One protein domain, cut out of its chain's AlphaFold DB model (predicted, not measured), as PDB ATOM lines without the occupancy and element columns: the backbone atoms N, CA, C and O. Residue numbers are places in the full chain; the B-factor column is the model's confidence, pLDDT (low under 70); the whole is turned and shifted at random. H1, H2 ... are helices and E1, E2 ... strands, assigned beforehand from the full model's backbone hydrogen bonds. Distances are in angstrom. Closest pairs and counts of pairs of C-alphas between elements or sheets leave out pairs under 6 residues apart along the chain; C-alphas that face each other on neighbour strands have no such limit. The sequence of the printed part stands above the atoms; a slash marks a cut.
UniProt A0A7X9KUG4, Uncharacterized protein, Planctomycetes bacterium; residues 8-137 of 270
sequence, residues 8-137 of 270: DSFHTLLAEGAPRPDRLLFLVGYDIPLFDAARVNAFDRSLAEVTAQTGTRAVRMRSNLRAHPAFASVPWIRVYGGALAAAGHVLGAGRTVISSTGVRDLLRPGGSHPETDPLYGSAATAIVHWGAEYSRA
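AT A GLANCE: This is residues 8 to 137 of the 270 residues of an uncharacterized protein of Planctomycetes bacterium (UniProt A0A7X9KUG4). Two small sheets, E1 with E2 and E3 with E4, stand side by side with their strands splayed, E1 and E3 near each other; the long helix H2 covers one side of E1 and E2, and H4 packs on their other side and on E3 and E4. H5 packs on E4 beside H4, H1 packs on E3 near Ser 99, and the short H3 lies far out. The 130 printed residues include five named helices and four named strands, in the order H1, E1, H2, E2, H3, H4, E3, H5, E4; each sheet is parallel and the class is mixed. The whole is compact and rounded, with a radius of gyration of the C-alphas of 14.7 A and spans of 39 by 38 by 34 A.

HOW THE PARTS SIT: H1, residues 8 to 14, comes closest to E3, residues 95 to 99, at the C-alphas of Ser 9 and Ser 99, 5.6 A apart. E1, residues 23 to 28, H2, residues 37 to 54, and E2, residues 57 to 62, form a strand-helix-strand unit, two parallel neighbour strands with a helix between, and its crossover is right-handed. E1 and E2 run at 23 degrees, with N 26 and O 59 within hydrogen-bond range at 2.9 A. The closest C-alphas of H2 and E2 are those of Thr 51 and Arg 57, 5.6 A apart. H3, residues 69 to 72, is apart from H4, residues 80 to 90. The closest C-alphas of H4 and E2 are those of Ala 87 and Met 61, 7.8 A apart; those of H4 and E3 are Gly 88 and Thr 96, 5.5 A apart. H4 touches H5, residues 117 to 120, closest at the C-alphas of Ala 85 and Tyr 120, 6.3 A apart. E3, H5 and E4, residues 126 to 130, form a second such unit, also right-handed; the strands run at 24 degrees, with N 98 and O 128 2.8 A apart. In H1, H2 and H4 every O i to N i+4 pair is within hydrogen-bond range; H3 and H5 are too short for such a pair.

IN THESE COORDINATES: H1 begins at C-alpha 8, (202.815, 263.835, 214.940). H2 is 25.2 A long, E2 16.7 A, E1 15.7 A and H4 15.5 A. E4 ends at C-alpha 130, (196.485, 268.245, 220.247).

THE WHOLE: The C-alphas farthest apart, those of Glu 16 and Pro 69, are 41.0 A apart. The printed part has no cut, and the link from E3 to H5, residues 100 to 116, is long. The mean pLDDT of the printed part is 94.8, and no printed residue is under 70.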
ATOM      1  N   ASP A   8     203.872 263.141 214.199       96.81
ATOM      2  CA  ASP A   8     202.815 263.835 214.940       96.81
ATOM      3  C   ASP A   8     202.430 263.062 216.210       96.81
ATOM      4  O   ASP A   8     202.340 263.648 217.285       96.81
ATOM      5  N   SER A   9     202.285 261.734 216.111       97.56
ATOM      6  CA  SER A   9     201.984 260.886 217.268       97.56
ATOM      7  C   SER A   9     203.175 260.708 218.212       97.56
ATOM      8  O   SER A   9     202.970 260.596 219.410       97.56
ATOM      9  N   PHE A  10     204.420 260.710 217.730       97.94
ATOM     10  CA  PHE A  10     205.576 260.709 218.633       97.94
ATOM     11  C   PHE A  10     205.724 262.036 219.367       97.94
ATOM     12  O   PHE A  10     205.967 262.038 220.568       97.94
ATOM     13  N   HIS A  11     205.519 263.154 218.672       98.38
ATOM     14  CA  HIS A  11     205.536 264.466 219.299       98.38
ATOM     15  C   HIS A  11     204.487 264.568 220.404       98.38
ATOM     16  O   HIS A  11     204.830 264.904 221.525       98.38
ATOM     17  N   THR A  12     203.230 264.200 220.143       98.38
ATOM     18  CA  THR A  12     202.199 264.198 221.196       98.38
ATOM     19  C   THR A  12     202.511 263.242 222.347       98.38
ATOM     20  O   THR A  12     202.156 263.540 223.476       98.38
ATOM     21  N   LEU A  13     203.162 262.104 222.091       98.38
ATOM     22  CA  LEU A  13     203.514 261.156 223.150       98.38
ATOM     23  C   LEU A  13     204.612 261.690 224.083       98.38
ATOM     24  O   LEU A  13     204.608 261.364 225.266       98.38
ATOM     25  N   LEU A  14     205.554 262.471 223.548       97.75
ATOM     26  CA  LEU A  14     206.771 262.876 224.256       97.75
ATOM     27  C   LEU A  14     206.778 264.341 224.699       97.75
ATOM     28  O   LEU A  14     207.588 264.708 225.544       97.75
ATOM     29  N   ALA A  15     205.922 265.182 224.124       97.06
ATOM     30  CA  ALA A  15     205.909 266.602 224.424       97.06
ATOM     31  C   ALA A  15     205.422 266.881 225.848       97.06
ATOM     32  O   ALA A  15     204.408 266.351 226.314       97.06
ATOM     33  N   GLU A  16     206.119 267.794 226.514       92.56
ATOM     34  CA  GLU A  16     205.667 268.366 227.773       92.56
ATOM     35  C   GLU A  16     204.339 269.113 227.568       92.56
ATOM     36  O   GLU A  16     204.117 269.762 226.547       92.56
ATOM     37  N   GLY A  17     203.410 268.972 228.516       90.81
ATOM     38  CA  GLY A  17     202.066 269.557 228.417       90.81
ATOM     39  C   GLY A  17     201.084 268.802 227.509       90.81
ATOM     40  O   GLY A  17     199.896 269.129 227.498       90.81
ATOM     41  N   ALA A  18     201.519 267.763 226.788       94.69
ATOM     42  CA  ALA A  18     200.596 266.893 226.066       94.69
ATOM     43  C   ALA A  18     199.755 266.025 227.028       94.69
ATOM     44  O   ALA A  18     200.235 265.634 228.099       94.69
ATOM     45  N   PRO A  19     198.506 265.663 226.667       93.88
ATOM     46  CA  PRO A  19     197.721 264.730 227.464       93.88
ATOM     47  C   PRO A  19     198.432 263.376 227.564       93.88
ATOM     48  O   PRO A  19     198.581 262.679 226.559       93.88
ATOM     49  N   ARG A  20     198.821 262.980 228.782       93.56
ATOM     50  CA  ARG A  20     199.470 261.686 229.031       93.56
ATOM     51  C   ARG A  20     198.489 260.537 228.766       93.56
ATOM     52  O   ARG A  20     197.430 260.501 229.399       93.56
ATOM     53  N   PRO A  21     198.783 259.629 227.819       95.62
ATOM     54  CA  PRO A  21     197.893 258.520 227.520       95.62
ATOM     55  C   PRO A  21     198.255 257.269 228.323       95.62
ATOM     56  O   PRO A  21     199.399 256.842 228.300       95.62
ATOM     57  N   ASP A  22     197.269 256.579 228.895       96.94
ATOM     58  CA  ASP A  22     197.502 255.242 229.477       96.94
ATOM     59  C   ASP A  22     197.631 254.157 228.394       96.94
ATOM     60  O   ASP A  22     198.172 253.071 228.613       96.94
ATOM     61  N   ARG A  23     197.072 254.430 227.206       98.25
ATOM     62  CA  ARG A  23     196.971 253.486 226.089       98.25
ATOM     63  C   ARG A  23     197.339 254.125 224.754       98.25
ATOM     64  O   ARG A  23     196.850 255.212 224.425       98.25
ATOM     65  N   LEU A  24     198.115 253.401 223.952       98.62
ATOM     66  CA  LEU A  24     198.431 253.726 222.562       98.62
ATOM     67  C   LEU A  24     197.589 252.853 221.631       98.62
ATOM     68  O   LEU A  24     197.734 251.632 221.606       98.62
ATOM     69  N   LEU A  25     196.688 253.491 220.884       98.38
ATOM     70  CA  LEU A  25     195.780 252.835 219.952       98.38
ATOM     71  C   LEU A  25     196.407 252.760 218.561       98.38
ATOM     72  O   LEU A  25     196.539 253.783 217.889       98.38
ATOM     73  N   PHE A  26     196.705 251.545 218.114       98.00
ATOM     74  CA  PHE A  26     197.059 251.232 216.737       98.00
ATOM     75  C   PHE A  26     195.840 250.687 215.981       98.00
ATOM     76  O   PHE A  26     195.270 249.658 216.353       98.00
ATOM     77  N   LEU A  27     195.445 251.377 214.907       97.12
ATOM     78  CA  LEU A  27     194.293 251.024 214.080       97.12
ATOM     79  C   LEU A  27     194.737 250.391 212.748       97.12
ATOM     80  O   LEU A  27     195.110 251.078 211.800       97.12
ATOM     81  N   VAL A  28     194.669 249.066 212.658       96.81
ATOM     82  CA  VAL A  28     194.938 248.302 211.433       96.81
ATOM     83  C   VAL A  28     193.809 248.524 210.424       96.81
ATOM     84  O   VAL A  28     192.631 248.512 210.785       96.81
ATOM     85  N   GLY A  29     194.156 248.688 209.146       93.88
ATOM     86  CA  GLY A  29     193.216 249.076 208.091       93.88
ATOM     87  C   GLY A  29     193.069 250.591 207.931       93.88
ATOM     88  O   GLY A  29     192.298 251.041 207.086       93.88
ATOM     89  N   TYR A  30     193.823 251.380 208.705       93.38
ATOM     90  CA  TYR A  30     193.865 252.837 208.611       93.38
ATOM     91  C   TYR A  30     194.985 253.312 207.671       93.38
ATOM     92  O   TYR A  30     194.727 253.893 206.613       93.38
ATOM     93  N   ASP A  31     196.232 253.035 208.046       88.69
ATOM     94  CA  ASP A  31     197.469 253.378 207.338       88.69
ATOM     95  C   ASP A  31     198.280 252.145 206.910       88.69
ATOM     96  O   ASP A  31     198.954 252.188 205.879       88.69
ATOM     97  N   ILE A  32     198.177 251.043 207.656       93.00
ATOM     98  CA  ILE A  32     198.632 249.707 207.253       93.00
ATOM     99  C   ILE A  32     197.420 248.912 206.729       93.00
ATOM    100  O   ILE A  32     196.410 248.838 207.438       93.00
ATOM    101  N   PRO A  33     197.470 248.328 205.513       91.94
ATOM    102  CA  PRO A  33     196.370 247.533 204.966       91.94
ATOM    103  C   PRO A  33     195.976 246.359 205.871       91.94
ATOM    104  O   PRO A  33     196.828 245.736 206.496       91.94
ATOM    105  N   LEU A  34     194.684 246.010 205.898       92.25
ATOM    106  CA  LEU A  34     194.134 244.963 206.777       92.25
ATOM    107  C   LEU A  34     194.805 243.589 206.646       92.25
ATOM    108  O   LEU A  34     194.865 242.837 207.624       92.25
ATOM    109  N   PHE A  35     195.257 243.263 205.439       92.25
ATOM    110  CA  PHE A  35     195.817 241.958 205.092       92.25
ATOM    111  C   PHE A  35     197.350 241.975 204.974       92.25
ATOM    112  O   PHE A  35     197.944 240.955 204.646       92.25
ATOM    113  N   ASP A  36     198.007 243.098 205.288       93.94
ATOM    114  CA  ASP A  36     199.473 243.192 205.340       93.94
ATOM    115  C   ASP A  36     199.985 242.702 206.708       93.94
ATOM    116  O   ASP A  36     200.393 243.480 207.573       93.94
ATOM    117  N   ALA A  37     199.896 241.387 206.933       94.00
ATOM    118  CA  ALA A  37     200.254 240.766 208.210       94.00
ATOM    119  C   ALA A  37     201.721 241.020 208.596       94.00
ATOM    120  O   ALA A  37     202.019 241.239 209.769       94.00
ATOM    121  N   ALA A  38     202.630 241.047 207.618       94.75
ATOM    122  CA  ALA A  38     204.048 241.299 207.853       94.75
ATOM    123  C   ALA A  38     204.277 242.690 208.463       94.75
ATOM    124  O   ALA A  38     204.942 242.813 209.496       94.75
ATOM    125  N   ARG A  39     203.675 243.735 207.881       94.19
ATOM    126  CA  ARG A  39     203.812 245.106 208.384       94.19
ATOM    127  C   ARG A  39     203.072 245.326 209.697       94.19
ATOM    128  O   ARG A  39     203.584 246.051 210.547       94.19
ATOM    129  N   VAL A  40     201.907 244.696 209.877       95.69
ATOM    130  CA  VAL A  40     201.182 244.706 211.159       95.69
ATOM    131  C   VAL A  40     202.061 244.119 212.260       95.69
ATOM    132  O   VAL A  40     202.342 244.812 213.231       95.69
ATOM    133  N   ASN A  41     202.599 242.913 212.058       95.69
ATOM    134  CA  ASN A  41     203.457 242.247 213.039       95.69
ATOM    135  C   ASN A  41     204.742 243.039 213.326       95.69
ATOM    136  O   ASN A  41     205.208 243.083 214.462       95.69
ATOM    137  N   ALA A  42     205.329 243.676 212.308       94.62
ATOM    138  CA  ALA A  42     206.491 244.541 212.497       94.62
ATOM    139  C   ALA A  42     206.159 245.781 213.336       94.62
ATOM    140  O   ALA A  42     206.913 246.128 214.246       94.62
ATOM    141  N   PHE A  43     205.025 246.434 213.066       95.75
ATOM    142  CA  PHE A  43     204.603 247.583 213.859       95.75
ATOM    143  C   PHE A  43     204.166 247.186 215.270       95.75
ATOM    144  O   PHE A  43     204.410 247.942 216.198       95.75
ATOM    145  N   ASP A  44     203.619 245.990 215.466       96.62
ATOM    146  CA  ASP A  44     203.283 245.478 216.794       96.62
ATOM    147  C   ASP A  44     204.507 245.292 217.691       96.62
ATOM    148  O   ASP A  44     204.458 245.670 218.861       96.62
ATOM    149  N   ARG A  45     205.620 244.779 217.148       96.25
ATOM    150  CA  ARG A  45     206.896 244.706 217.884       96.25
ATOM    151  C   ARG A  45     207.404 246.097 218.256       96.25
ATOM    152  O   ARG A  45     207.697 246.356 219.417       96.25
ATOM    153  N   SER A  46     207.403 247.014 217.288       96.12
ATOM    154  CA  SER A  46     207.778 248.410 217.527       96.12
ATOM    155  C   SER A  46     206.884 249.080 218.578       96.12
ATOM    156  O   SER A  46     207.383 249.801 219.437       96.12
ATOM    157  N   LEU A  47     205.574 248.833 218.542       97.62
ATOM    158  CA  LEU A  47     204.630 249.374 219.512       97.62
ATOM    159  C   LEU A  47     204.876 248.799 220.907       97.62
ATOM    160  O   LEU A  47     204.809 249.555 221.869       97.62
ATOM    161  N   ALA A  48     205.192 247.505 221.023       98.12
ATOM    162  CA  ALA A  48     205.534 246.885 222.299       98.12
ATOM    163  C   ALA A  48     206.746 247.575 222.949       98.12
ATOM    164  O   ALA A  48     206.658 247.991 224.106       98.12
ATOM    165  N   GLU A  49     207.823 247.798 222.191       97.81
ATOM    166  CA  GLU A  49     209.021 248.514 222.658       97.81
ATOM    167  C   GLU A  49     208.711 249.965 223.066       97.81
ATOM    168  O   GLU A  49     209.105 250.404 224.150       97.81
ATOM    169  N   VAL A  50     207.926 250.690 222.258       98.19
ATOM    170  CA  VAL A  50     207.462 252.048 222.595       98.19
ATOM    171  C   VAL A  50     206.659 252.051 223.893       98.19
ATOM    172  O   VAL A  50     206.888 252.901 224.753       98.19
ATOM    173  N   THR A  51     205.724 251.116 224.062       98.38
ATOM    174  CA  THR A  51     204.878 251.059 225.263       98.38
ATOM    175  C   THR A  51     205.668 250.707 226.518       98.38
ATOM    176  O   THR A  51     205.439 251.323 227.556       98.38
ATOM    177  N   ALA A  52     206.657 249.813 226.407       98.06
ATOM    178  CA  ALA A  52     207.549 249.459 227.507       98.06
ATOM    179  C   ALA A  52     208.367 250.668 227.991       98.06
ATOM    180  O   ALA A  52     208.434 250.919 229.190       98.06
ATOM    181  N   GLN A  53     208.928 251.462 227.072       97.62
ATOM    182  CA  GLN A  53     209.740 252.633 227.432       97.62
ATOM    183  C   GLN A  53     208.917 253.841 227.893       97.62
ATOM    184  O   GLN A  53     209.434 254.706 228.593       97.62
ATOM    185  N   THR A  54     207.643 253.925 227.503       97.19
ATOM    186  CA  THR A  54     206.770 255.063 227.850       97.19
ATOM    187  C   THR A  54     205.823 254.778 229.013       97.19
ATOM    188  O   THR A  54     205.066 255.662 229.404       97.19
ATOM    189  N   GLY A  55     205.841 253.559 229.566       97.25
ATOM    190  CA  GLY A  55     204.925 253.149 230.635       97.25
ATOM    191  C   GLY A  55     203.455 253.118 230.200       97.25
ATOM    192  O   GLY A  55     202.561 253.286 231.026       97.25
ATOM    193  N   THR A  56     203.191 252.929 228.905       98.06
ATOM    194  CA  THR A  56     201.834 252.889 228.337       98.06
ATOM    195  C   THR A  56     201.426 251.456 227.988       98.06
ATOM    196  O   THR A  56     202.210 250.519 228.114       98.06
ATOM    197  N   ARG A  57     200.176 251.242 227.559       98.19
ATOM    198  CA  ARG A  57     199.687 249.931 227.093       98.19
ATOM    199  C   ARG A  57     199.282 249.970 225.624       98.19
ATOM    200  O   ARG A  57     198.567 250.876 225.197       98.19
ATOM    201  N   ALA A  58     199.664 248.956 224.854       98.00
ATOM    202  CA  ALA A  58     199.219 248.819 223.471       98.00
ATOM    203  C   ALA A  58     197.738 248.408 223.406       98.00
ATOM    204  O   ALA A  58     197.293 247.518 224.129       98.00
ATOM    205  N   VAL A  59     196.980 249.025 222.500       97.75
ATOM    206  CA  VAL A  59     195.659 248.551 222.070       97.75
ATOM    207  C   VAL A  59     195.663 248.457 220.557       97.75
ATOM    208  O   VAL A  59     195.882 249.453 219.870       97.75
ATOM    209  N   ARG A  60     195.388 247.264 220.034       97.44
ATOM    210  CA  ARG A  60     195.216 247.044 218.600       97.44
ATOM    211  C   ARG A  60     193.735 246.951 218.275       97.44
ATOM    212  O   ARG A  60     193.019 246.151 218.868       97.44
ATOM    213  N   MET A  61     193.303 247.716 217.284       97.62
ATOM    214  CA  MET A  61     191.979 247.602 216.683       97.62
ATOM    215  C   MET A  61     192.136 247.335 215.189       97.62
ATOM    216  O   MET A  61     193.024 247.888 214.548       97.62
ATOM    217  N   ARG A  62     191.281 246.487 214.616       97.12
ATOM    218  CA  ARG A  62     191.212 246.251 213.168       97.12
ATOM    219  C   ARG A  62     189.906 246.835 212.645       97.12
ATOM    220  O   ARG A  62     188.862 246.582 213.232       97.12
ATOM    221  N   SER A  63     189.955 247.587 211.547       95.12
ATOM    222  CA  SER A  63     188.756 248.151 210.924       95.12
ATOM    223  C   SER A  63     188.811 248.073 209.401       95.12
ATOM    224  O   SER A  63     189.807 248.431 208.776       95.12
ATOM    225  N   ASN A  64     187.710 247.637 208.792       94.56
ATOM    226  CA  ASN A  64     187.512 247.634 207.343       94.56
ATOM    227  C   ASN A  64     186.865 248.919 206.821       94.56
ATOM    228  O   ASN A  64     186.458 248.939 205.664       94.56
ATOM    229  N   LEU A  65     186.787 249.989 207.622       93.38
ATOM    230  CA  LEU A  65     186.076 251.221 207.267       93.38
ATOM    231  C   LEU A  65     186.423 251.733 205.861       93.38
ATOM    232  O   LEU A  65     185.537 252.093 205.100       93.38
ATOM    233  N   ARG A  66     187.703 251.698 205.478       90.19
ATOM    234  CA  ARG A  66     188.166 252.139 204.150       90.19
ATOM    235  C   ARG A  66     187.643 251.299 202.982       90.19
ATOM    236  O   ARG A  66     187.557 251.808 201.872       90.19
ATOM    237  N   ALA A  67     187.372 250.021 203.225       90.62
ATOM    238  CA  ALA A  67     186.845 249.081 202.241       90.62
ATOM    239  C   ALA A  67     185.317 248.939 202.335       90.62
ATOM    240  O   ALA A  67     184.701 248.343 201.456       90.62
ATOM    241  N   HIS A  68     184.700 249.471 203.392       93.19
ATOM    242  CA  HIS A  68     183.264 249.381 203.597       93.19
ATOM    243  C   HIS A  68     182.521 250.136 202.480       93.19
ATOM    244  O   HIS A  68     182.856 251.298 202.234       93.19
ATOM    245  N   PRO A  69     181.487 249.559 201.834       93.38
ATOM    246  CA  PRO A  69     180.812 250.178 200.687       93.38
ATOM    247  C   PRO A  69     180.315 251.608 200.937       93.38
ATOM    248  O   PRO A  69     180.430 252.464 200.065       93.38
ATOM    249  N   ALA A  70     179.842 251.894 202.156       89.75
ATOM    250  CA  ALA A  70     179.387 253.234 202.546       89.75
ATOM    251  C   ALA A  70     180.501 254.304 202.578       89.75
ATOM    252  O   ALA A  70     180.206 255.493 202.508       89.75
ATOM    253  N   PHE A  71     181.772 253.902 202.684       89.81
ATOM    254  CA  PHE A  71     182.922 254.805 202.827       89.81
ATOM    255  C   PHE A  71     183.964 254.654 201.713       89.81
ATOM    256  O   PHE A  71     184.786 255.549 201.533       89.81
ATOM    257  N   ALA A  72     183.919 253.570 200.935       89.81
ATOM    258  CA  ALA A  72     184.873 253.271 199.868       89.81
ATOM    259  C   ALA A  72     184.945 254.363 198.783       89.81
ATOM    260  O   ALA A  72     186.000 254.573 198.188       89.81
ATOM    261  N   SER A  73     183.845 255.086 198.542       90.94
ATOM    262  CA  SER A  73     183.793 256.203 197.588       90.94
ATOM    263  C   SER A  73     184.251 257.542 198.178       90.94
ATOM    264  O   SER A  73     184.470 258.501 197.433       90.94
ATOM    265  N   VAL A  74     184.413 257.633 199.501       90.94
ATOM    266  CA  VAL A  74     184.774 258.880 200.173       90.94
ATOM    267  C   VAL A  74     186.297 259.032 200.183       90.94
ATOM    268  O   VAL A  74     187.005 258.153 200.679       90.94
ATOM    269  N   PRO A  75     186.853 260.154 199.685       90.50
ATOM    270  CA  PRO A  75     188.290 260.377 199.740       90.50
ATOM    271  C   PRO A  75     188.793 260.318 201.183       90.50
ATOM    272  O   PRO A  75     188.397 261.135 202.011       90.50
ATOM    273  N   TRP A  76     189.710 259.394 201.482       90.19
ATOM    274  CA  TRP A  76     190.161 259.144 202.857       90.19
ATOM    275  C   TRP A  76     190.655 260.398 203.590       90.19
ATOM    276  O   TRP A  76     190.379 260.598 204.770       90.19
ATOM    277  N   ILE A  77     191.311 261.303 202.856       87.81
ATOM    278  CA  ILE A  77     191.784 262.602 203.352       87.81
ATOM    279  C   ILE A  77     190.665 263.495 203.923       87.81
ATOM    280  O   ILE A  77     190.966 264.490 204.571       87.81
ATOM    281  N   ARG A  78     189.389 263.171 203.688       89.50
ATOM    282  CA  ARG A  78     188.211 263.905 204.172       89.50
ATOM    283  C   ARG A  78     187.541 263.289 205.399       89.50
ATOM    284  O   ARG A  78     186.691 263.952 205.968       89.50
ATOM    285  N   VAL A  79     187.900 262.070 205.807       91.50
ATOM    286  CA  VAL A  79     187.167 261.342 206.870       91.50
ATOM    287  C   VAL A  79     188.048 260.707 207.942       91.50
ATOM    288  O   VAL A  79     187.545 260.143 208.909       91.50
ATOM    289  N   TYR A  80     189.367 260.784 207.790       93.06
ATOM    290  CA  TYR A  80     190.299 260.035 208.628       93.06
ATOM    291  C   TYR A  80     190.232 260.394 210.130       93.06
ATOM    292  O   TYR A  80     190.343 259.502 210.962       93.06
ATOM    293  N   GLY A  81     189.983 261.653 210.508       95.38
ATOM    294  CA  GLY A  81     189.812 262.060 211.911       95.38
ATOM    295  C   GLY A  81     188.522 261.522 212.529       95.38
ATOM    296  O   GLY A  81     188.560 260.982 213.632       95.38
ATOM    297  N   GLY A  82     187.413 261.535 211.782       95.81
ATOM    298  CA  GLY A  82     186.165 260.882 212.195       95.81
ATOM    299  C   GLY A  82     186.334 259.376 212.429       95.81
ATOM    300  O   GLY A  82     185.804 258.835 213.394       95.81
ATOM    301  N   ALA A  83     187.149 258.699 211.612       95.94
ATOM    302  CA  ALA A  83     187.488 257.291 211.827       95.94
ATOM    303  C   ALA A  83     188.280 257.053 213.129       95.94
ATOM    304  O   ALA A  83     188.039 256.065 213.823       95.94
ATOM    305  N   LEU A  84     189.199 257.958 213.483       97.62
ATOM    306  CA  LEU A  84     189.926 257.900 214.758       97.62
ATOM    307  C   LEU A  84     189.001 258.160 215.953       97.62
ATOM    308  O   LEU A  84     189.100 257.461 216.959       97.62
ATOM    309  N   ALA A  85     188.090 259.128 215.837       98.12
ATOM    310  CA  ALA A  85     187.098 259.404 216.871       98.12
ATOM    311  C   ALA A  85     186.152 258.212 217.079       98.12
ATOM    312  O   ALA A  85     185.932 257.795 218.214       98.12
ATOM    313  N   ALA A  86     185.668 257.599 215.992       97.44
ATOM    314  CA  ALA A  86     184.837 256.397 216.046       97.44
ATOM    315  C   ALA A  86     185.541 255.237 216.766       97.44
ATOM    316  O   ALA A  86     184.926 254.569 217.593       97.44
ATOM    317  N   ALA A  87     186.839 255.028 216.519       97.75
ATOM    318  CA  ALA A  87     187.616 254.022 217.244       97.75
ATOM    319  C   ALA A  87     187.674 254.312 218.758       97.75
ATOM    320  O   ALA A  87     187.590 253.387 219.564       97.75
ATOM    321  N   GLY A  88     187.762 255.587 219.144       97.94
ATOM    322  CA  GLY A  88     187.656 256.022 220.537       97.94
ATOM    323  C   GLY A  88     186.322 255.647 221.189       97.94
ATOM    324  O   GLY A  88     186.319 255.079 222.282       97.94
ATOM    325  N   HIS A  89     185.209 255.899 220.493       98.44
ATOM    326  CA  HIS A  89     183.862 255.530 220.953       98.44
ATOM    327  C   HIS A  89     183.683 254.019 221.082       98.44
ATOM    328  O   HIS A  89     183.191 253.546 222.099       98.44
ATOM    329  N   VAL A  90     184.132 253.247 220.087       97.81
ATOM    330  CA  VAL A  90     184.044 251.774 220.109       97.81
ATOM    331  C   VAL A  90     184.815 251.177 221.290       97.81
ATOM    332  O   VAL A  90     184.402 250.163 221.842       97.81
ATOM    333  N   LEU A  91     185.919 251.803 221.705       96.62
ATOM    334  CA  LEU A  91     186.681 251.375 222.882       96.62
ATOM    335  C   LEU A  91     186.046 251.788 224.214       96.62
ATOM    336  O   LEU A  91     186.564 251.391 225.256       96.62
ATOM    337  N   GLY A  92     185.002 252.623 224.204       97.12
ATOM    338  CA  GLY A  92     184.483 253.256 225.417       97.12
ATOM    339  C   GLY A  92     185.543 254.112 226.116       97.12
ATOM    340  O   GLY A  92     185.594 254.171 227.342       97.12
ATOM    341  N   ALA A  93     186.457 254.725 225.355       96.75
ATOM    342  CA  ALA A  93     187.534 255.511 225.940       96.75
ATOM    343  C   ALA A  93     186.975 256.821 226.506       96.75
ATOM    344  O   ALA A  93     186.399 257.610 225.760       96.75
ATOM    345  N   GLY A  94     187.223 257.113 227.787       97.50
ATOM    346  CA  GLY A  94     186.828 258.398 228.385       97.50
ATOM    347  C   GLY A  94     187.424 259.608 227.652       97.50
ATOM    348  O   GLY A  94     186.792 260.654 227.525       97.50
ATOM    349  N   ARG A  95     188.638 259.452 227.102       98.06
ATOM    350  CA  ARG A  95     189.320 260.473 226.299       98.06
ATOM    351  C   ARG A  95     190.153 259.853 225.179       98.06
ATOM    352  O   ARG A  95     191.027 259.022 225.430       98.06
ATOM    353  N   THR A  96     189.958 260.332 223.953       98.44
ATOM    354  CA  THR A  96     190.737 259.945 222.769       98.44
ATOM    355  C   THR A  96     191.493 261.145 222.218       98.44
ATOM    356  O   THR A  96     190.901 262.142 221.824       98.44
ATOM    357  N   VAL A  97     192.822 261.038 222.184       98.56
ATOM    358  CA  VAL A  97     193.713 262.088 221.672       98.56
ATOM    359  C   VAL A  97     194.065 261.807 220.212       98.56
ATOM    360  O   VAL A  97     194.574 260.722 219.907       98.56
ATOM    361  N   ILE A  98     193.828 262.792 219.349       98.31
ATOM    362  CA  ILE A  98     194.210 262.834 217.937       98.31
ATOM    363  C   ILE A  98     195.329 263.870 217.777       98.31
ATOM    364  O   ILE A  98     195.164 265.046 218.099       98.31
ATOM    365  N   SER A  99     196.482 263.428 217.277       97.62
ATOM    366  CA  SER A  99     197.617 264.311 217.002       97.62
ATOM    367  C   SER A  99     197.383 265.147 215.751       97.62
ATOM    368  O   SER A  99     197.067 264.615 214.683       97.62
ATOM    369  N   SER A 100     197.617 266.449 215.861       95.06
ATOM    370  CA  SER A 100     197.476 267.372 214.744       95.06
ATOM    371  C   SER A 100     198.507 267.123 213.648       95.06
ATOM    372  O   SER A 100     199.694 266.933 213.920       95.06
ATOM    373  N   THR A 101     198.084 267.212 212.389       86.38
ATOM    374  CA  THR A 101     198.960 267.042 211.220       86.38
ATOM    375  C   THR A 101     199.667 268.329 210.775       86.38
ATOM    376  O   THR A 101     200.456 268.287 209.831       86.38
ATOM    377  N   GLY A 102     199.387 269.476 211.406       85.50
ATOM    378  CA  GLY A 102     199.948 270.775 211.022       85.50
ATOM    379  C   GLY A 102     199.526 271.909 211.955       85.50
ATOM    380  O   GLY A 102     198.873 271.660 212.961       85.50
ATOM    381  N   VAL A 103     199.909 273.142 211.616       86.88
ATOM    382  CA  VAL A 103     199.553 274.341 212.393       86.88
ATOM    383  C   VAL A 103     198.124 274.766 212.072       86.88
ATOM    384  O   VAL A 103     197.806 274.868 210.889       86.88
ATOM    385  N   ARG A 104     197.304 275.052 213.091       85.62
ATOM    386  CA  ARG A 104     195.881 275.429 213.007       85.62
ATOM    387  C   ARG A 104     195.593 276.368 211.834       85.62
ATOM    388  O   ARG A 104     194.846 275.994 210.940       85.62
ATOM    389  N   ASP A 105     196.271 277.508 211.776       81.75
ATOM    390  CA  ASP A 105     195.989 278.564 210.789       81.75
ATOM    391  C   ASP A 105     196.474 278.228 209.369       81.75
ATOM    392  O   ASP A 105     196.133 278.891 208.390       81.75
ATOM    393  N   LEU A 106     197.283 277.175 209.237       81.81
ATOM    394  CA  LEU A 106     197.801 276.671 207.966       81.81
ATOM    395  C   LEU A 106     197.110 275.372 207.534       81.81
ATOM    396  O   LEU A 106     197.419 274.846 206.452       81.81
ATOM    397  N   LEU A 107     196.209 274.830 208.361       81.31
ATOM    398  CA  LEU A 107     195.450 273.637 208.030       81.31
ATOM    399  C   LEU A 107     194.371 273.985 207.010       81.31
ATOM    400  O   LEU A 107     193.561 274.892 207.162       81.31
ATOM    401  N   ARG A 108     194.361 273.215 205.924       82.81
ATOM    402  CA  ARG A 108     193.244 273.221 204.983       82.81
ATOM    403  C   ARG A 108     192.124 272.339 205.531       82.81
ATOM    404  O   ARG A 108     192.438 271.352 206.200       82.81
ATOM    405  N   PRO A 109     190.857 272.586 205.144       84.06
ATOM    406  CA  PRO A 109     189.765 271.674 205.455       84.06
ATOM    407  C   PRO A 109     190.131 270.241 205.063       84.06
ATOM    408  O   PRO A 109     190.448 269.963 203.899       84.06
ATOM    409  N   GLY A 110     190.098 269.342 206.037       85.50
ATOM    410  CA  GLY A 110     190.544 267.959 205.935       85.50
ATOM    411  C   GLY A 110     189.741 267.069 206.874       85.50
ATOM    412  O   GLY A 110     188.866 267.542 207.586       85.50
ATOM    413  N   GLY A 111     190.019 265.770 206.844       90.50
ATOM    414  CA  GLY A 111     189.301 264.791 207.655       90.50
ATOM    415  C   GLY A 111     189.617 264.832 209.143       90.50
ATOM    416  O   GLY A 111     188.932 264.148 209.888       90.50
ATOM    417  N   SER A 112     190.638 265.584 209.554       93.81
ATOM    418  CA  SER A 112     190.939 265.912 210.947       93.81
ATOM    419  C   SER A 112     191.291 267.390 211.027       93.81
ATOM    420  O   SER A 112     192.070 267.881 210.200       93.81
ATOM    421  N   HIS A 113     190.713 268.089 211.996       94.62
ATOM    422  CA  HIS A 113     190.926 269.517 212.215       94.62
ATOM    423  C   HIS A 113     190.717 269.866 213.698       94.62
ATOM    424  O   HIS A 113     189.806 269.310 214.312       94.62
ATOM    425  N   PRO A 114     191.481 270.810 214.286       95.19
ATOM    426  CA  PRO A 114     191.303 271.218 215.684       95.19
ATOM    427  C   PRO A 114     189.904 271.750 216.016       95.19
ATOM    428  O   PRO A 114     189.495 271.682 217.168       95.19
ATOM    429  N   GLU A 115     189.172 272.264 215.026       94.19
ATOM    430  CA  GLU A 115     187.803 272.779 215.214       94.19
ATOM    431  C   GLU A 115     186.720 271.711 215.030       94.19
ATOM    432  O   GLU A 115     185.628 271.862 215.562       94.19
ATOM    433  N   THR A 116     186.997 270.634 214.286       95.38
ATOM    434  CA  THR A 116     186.000 269.587 214.006       95.38
ATOM    435  C   THR A 116     186.179 268.366 214.886       95.38
ATOM    436  O   THR A 116     185.197 267.765 215.300       95.38
ATOM    437  N   ASP A 117     187.421 267.990 215.187       97.44
ATOM    438  CA  ASP A 117     187.710 266.763 215.921       97.44
ATOM    439  C   ASP A 117     187.062 266.744 217.312       97.44
ATOM    440  O   ASP A 117     186.445 265.727 217.637       97.44
ATOM    441  N   PRO A 118     187.098 267.833 218.114       97.75
ATOM    442  CA  PRO A 118     186.418 267.855 219.408       97.75
ATOM    443  C   PRO A 118     184.896 267.678 219.314       97.75
ATOM    444  O   PRO A 118     184.288 267.141 220.237       97.75
ATOM    445  N   LEU A 119     184.282 268.071 218.191       98.00
ATOM    446  CA  LEU A 119     182.834 267.960 217.971       98.00
ATOM    447  C   LEU A 119     182.371 266.516 217.740       98.00
ATOM    448  O   LEU A 119     181.177 266.244 217.800       98.00
ATOM    449  N   TYR A 120     183.296 265.580 217.511       98.06
ATOM    450  CA  TYR A 120     182.978 264.154 217.512       98.06
ATOM    451  C   TYR A 120     182.841 263.568 218.926       98.06
ATOM    452  O   TYR A 120     182.642 262.363 219.050       98.06
ATOM    453  N   GLY A 121     182.986 264.366 219.988       98.12
ATOM    454  CA  GLY A 121     182.808 263.916 221.368       98.12
ATOM    455  C   GLY A 121     181.371 263.521 221.723       98.12
ATOM    456  O   GLY A 121     180.408 263.898 221.061       98.12
ATOM    457  N   SER A 122     181.233 262.758 222.804       98.19
ATOM    458  CA  SER A 122     179.962 262.425 223.457       98.19
ATOM    459  C   SER A 122     180.088 262.626 224.972       98.19
ATOM    460  O   SER A 122     181.173 262.924 225.472       98.19
ATOM    461  N   ALA A 123     179.000 262.419 225.720       97.56
ATOM    462  CA  ALA A 123     179.029 262.477 227.184       97.56
ATOM    463  C   ALA A 123     180.005 261.461 227.816       97.56
ATOM    464  O   ALA A 123     180.549 261.723 228.884       97.56
ATOM    465  N   ALA A 124     180.242 260.318 227.160       97.69
ATOM    466  CA  ALA A 124     181.116 259.256 227.665       97.69
ATOM    467  C   ALA A 124     182.542 259.297 227.086       97.69
ATOM    468  O   ALA A 124     183.461 258.745 227.686       97.69
ATOM    469  N   THR A 125     182.740 259.935 225.928       98.19
ATOM    470  CA  THR A 125     184.020 259.936 225.207       98.19
ATOM    471  C   THR A 125     184.361 261.333 224.712       98.19
ATOM    472  O   THR A 125     183.784 261.827 223.743       98.19
ATOM    473  N   ALA A 126     185.362 261.956 225.331       98.44
ATOM    474  CA  ALA A 126     185.923 263.216 224.862       98.44
ATOM    475  C   ALA A 126     186.919 262.983 223.715       98.44
ATOM    476  O   ALA A 126     187.819 262.144 223.825       98.44
ATOM    477  N   ILE A 127     186.818 263.766 222.640       98.56
ATOM    478  CA  ILE A 127     187.828 263.799 221.576       98.56
ATOM    479  C   ILE A 127     188.692 265.046 221.756       98.56
ATOM    480  O   ILE A 127     188.188 266.162 221.833       98.56
ATOM    481  N   VAL A 128     190.006 264.855 221.834       98.12
ATOM    482  CA  VAL A 128     190.979 265.934 222.028       98.12
ATOM    483  C   VAL A 128     191.904 265.991 220.827       98.12
ATOM    484  O   VAL A 128     192.603 265.023 220.532       98.12
ATOM    485  N   HIS A 129     191.941 267.138 220.159       97.94
ATOM    486  CA  HIS A 129     192.920 267.422 219.120       97.94
ATOM    487  C   HIS A 129     194.099 268.177 219.729       97.94
ATOM    488  O   HIS A 129     193.897 269.225 220.339       97.94
ATOM    489  N   TRP A 130     195.319 267.668 219.573       97.81
ATOM    490  CA  TRP A 130     196.485 268.245 220.247       97.81
ATOM    491  C   TRP A 130     197.665 268.490 219.301       97.81
ATOM    492  O   TRP A 130     197.917 267.706 218.381       97.81
ATOM    493  N   GLY A 131     198.421 269.561 219.556       96.69
ATOM    494  CA  GLY A 131     199.657 269.890 218.848       96.69
ATOM    495  C   GLY A 131     199.435 270.661 217.547       96.69
ATOM    496  O   GLY A 131     200.222 270.506 216.610       96.69
ATOM    497  N   ALA A 132     198.341 271.424 217.458       96.06
ATOM    498  CA  ALA A 132     198.011 272.284 216.318       96.06
ATOM    499  C   ALA A 132     198.726 273.649 216.372       96.06
ATOM    500  O   ALA A 132     198.594 274.462 215.468       96.06
ATOM    501  N   GLU A 133     199.483 273.909 217.427       95.19
ATOM    502  CA  GLU A 133     200.356 275.060 217.623       95.19
ATOM    503  C   GLU A 133     201.763 274.820 217.048       95.19
ATOM    504  O   GLU A 133     202.504 275.768 216.809       95.19
ATOM    505  N   TYR A 134     202.111 273.558 216.760       95.56
ATOM    506  CA  TYR A 134     203.436 273.174 216.276       95.56
ATOM    507  C   TYR A 134     203.429 272.779 214.799       95.56
ATOM    508  O   TYR A 134     202.668 271.911 214.343       95.56
ATOM    509  N   SER A 135     204.362 273.361 214.054       93.81
ATOM    510  CA  SER A 135     204.687 272.961 212.696       93.81
ATOM    511  C   SER A 135     205.309 271.572 212.663       93.81
ATOM    512  O   SER A 135     205.770 271.030 213.669       93.81
ATOM    513  N   ARG A 136     205.361 270.963 211.476       94.06
ATOM    514  CA  ARG A 136     206.007 269.654 211.359       94.06
ATOM    515  C   ARG A 136     207.515 269.734 211.606       94.06
ATOM    516  O   ARG A 136     208.067 268.768 212.127       94.06
ATOM    517  N   ALA A 137     208.161 270.842 211.242       94.06
ATOM    518  CA  ALA A 137     209.577 271.045 211.524       94.06
ATOM    519  C   ALA A 137     209.823 271.200 213.029       94.06
ATOM    520  O   ALA A 137     210.690 270.511 213.556       94.06
TER     521      ALA A 137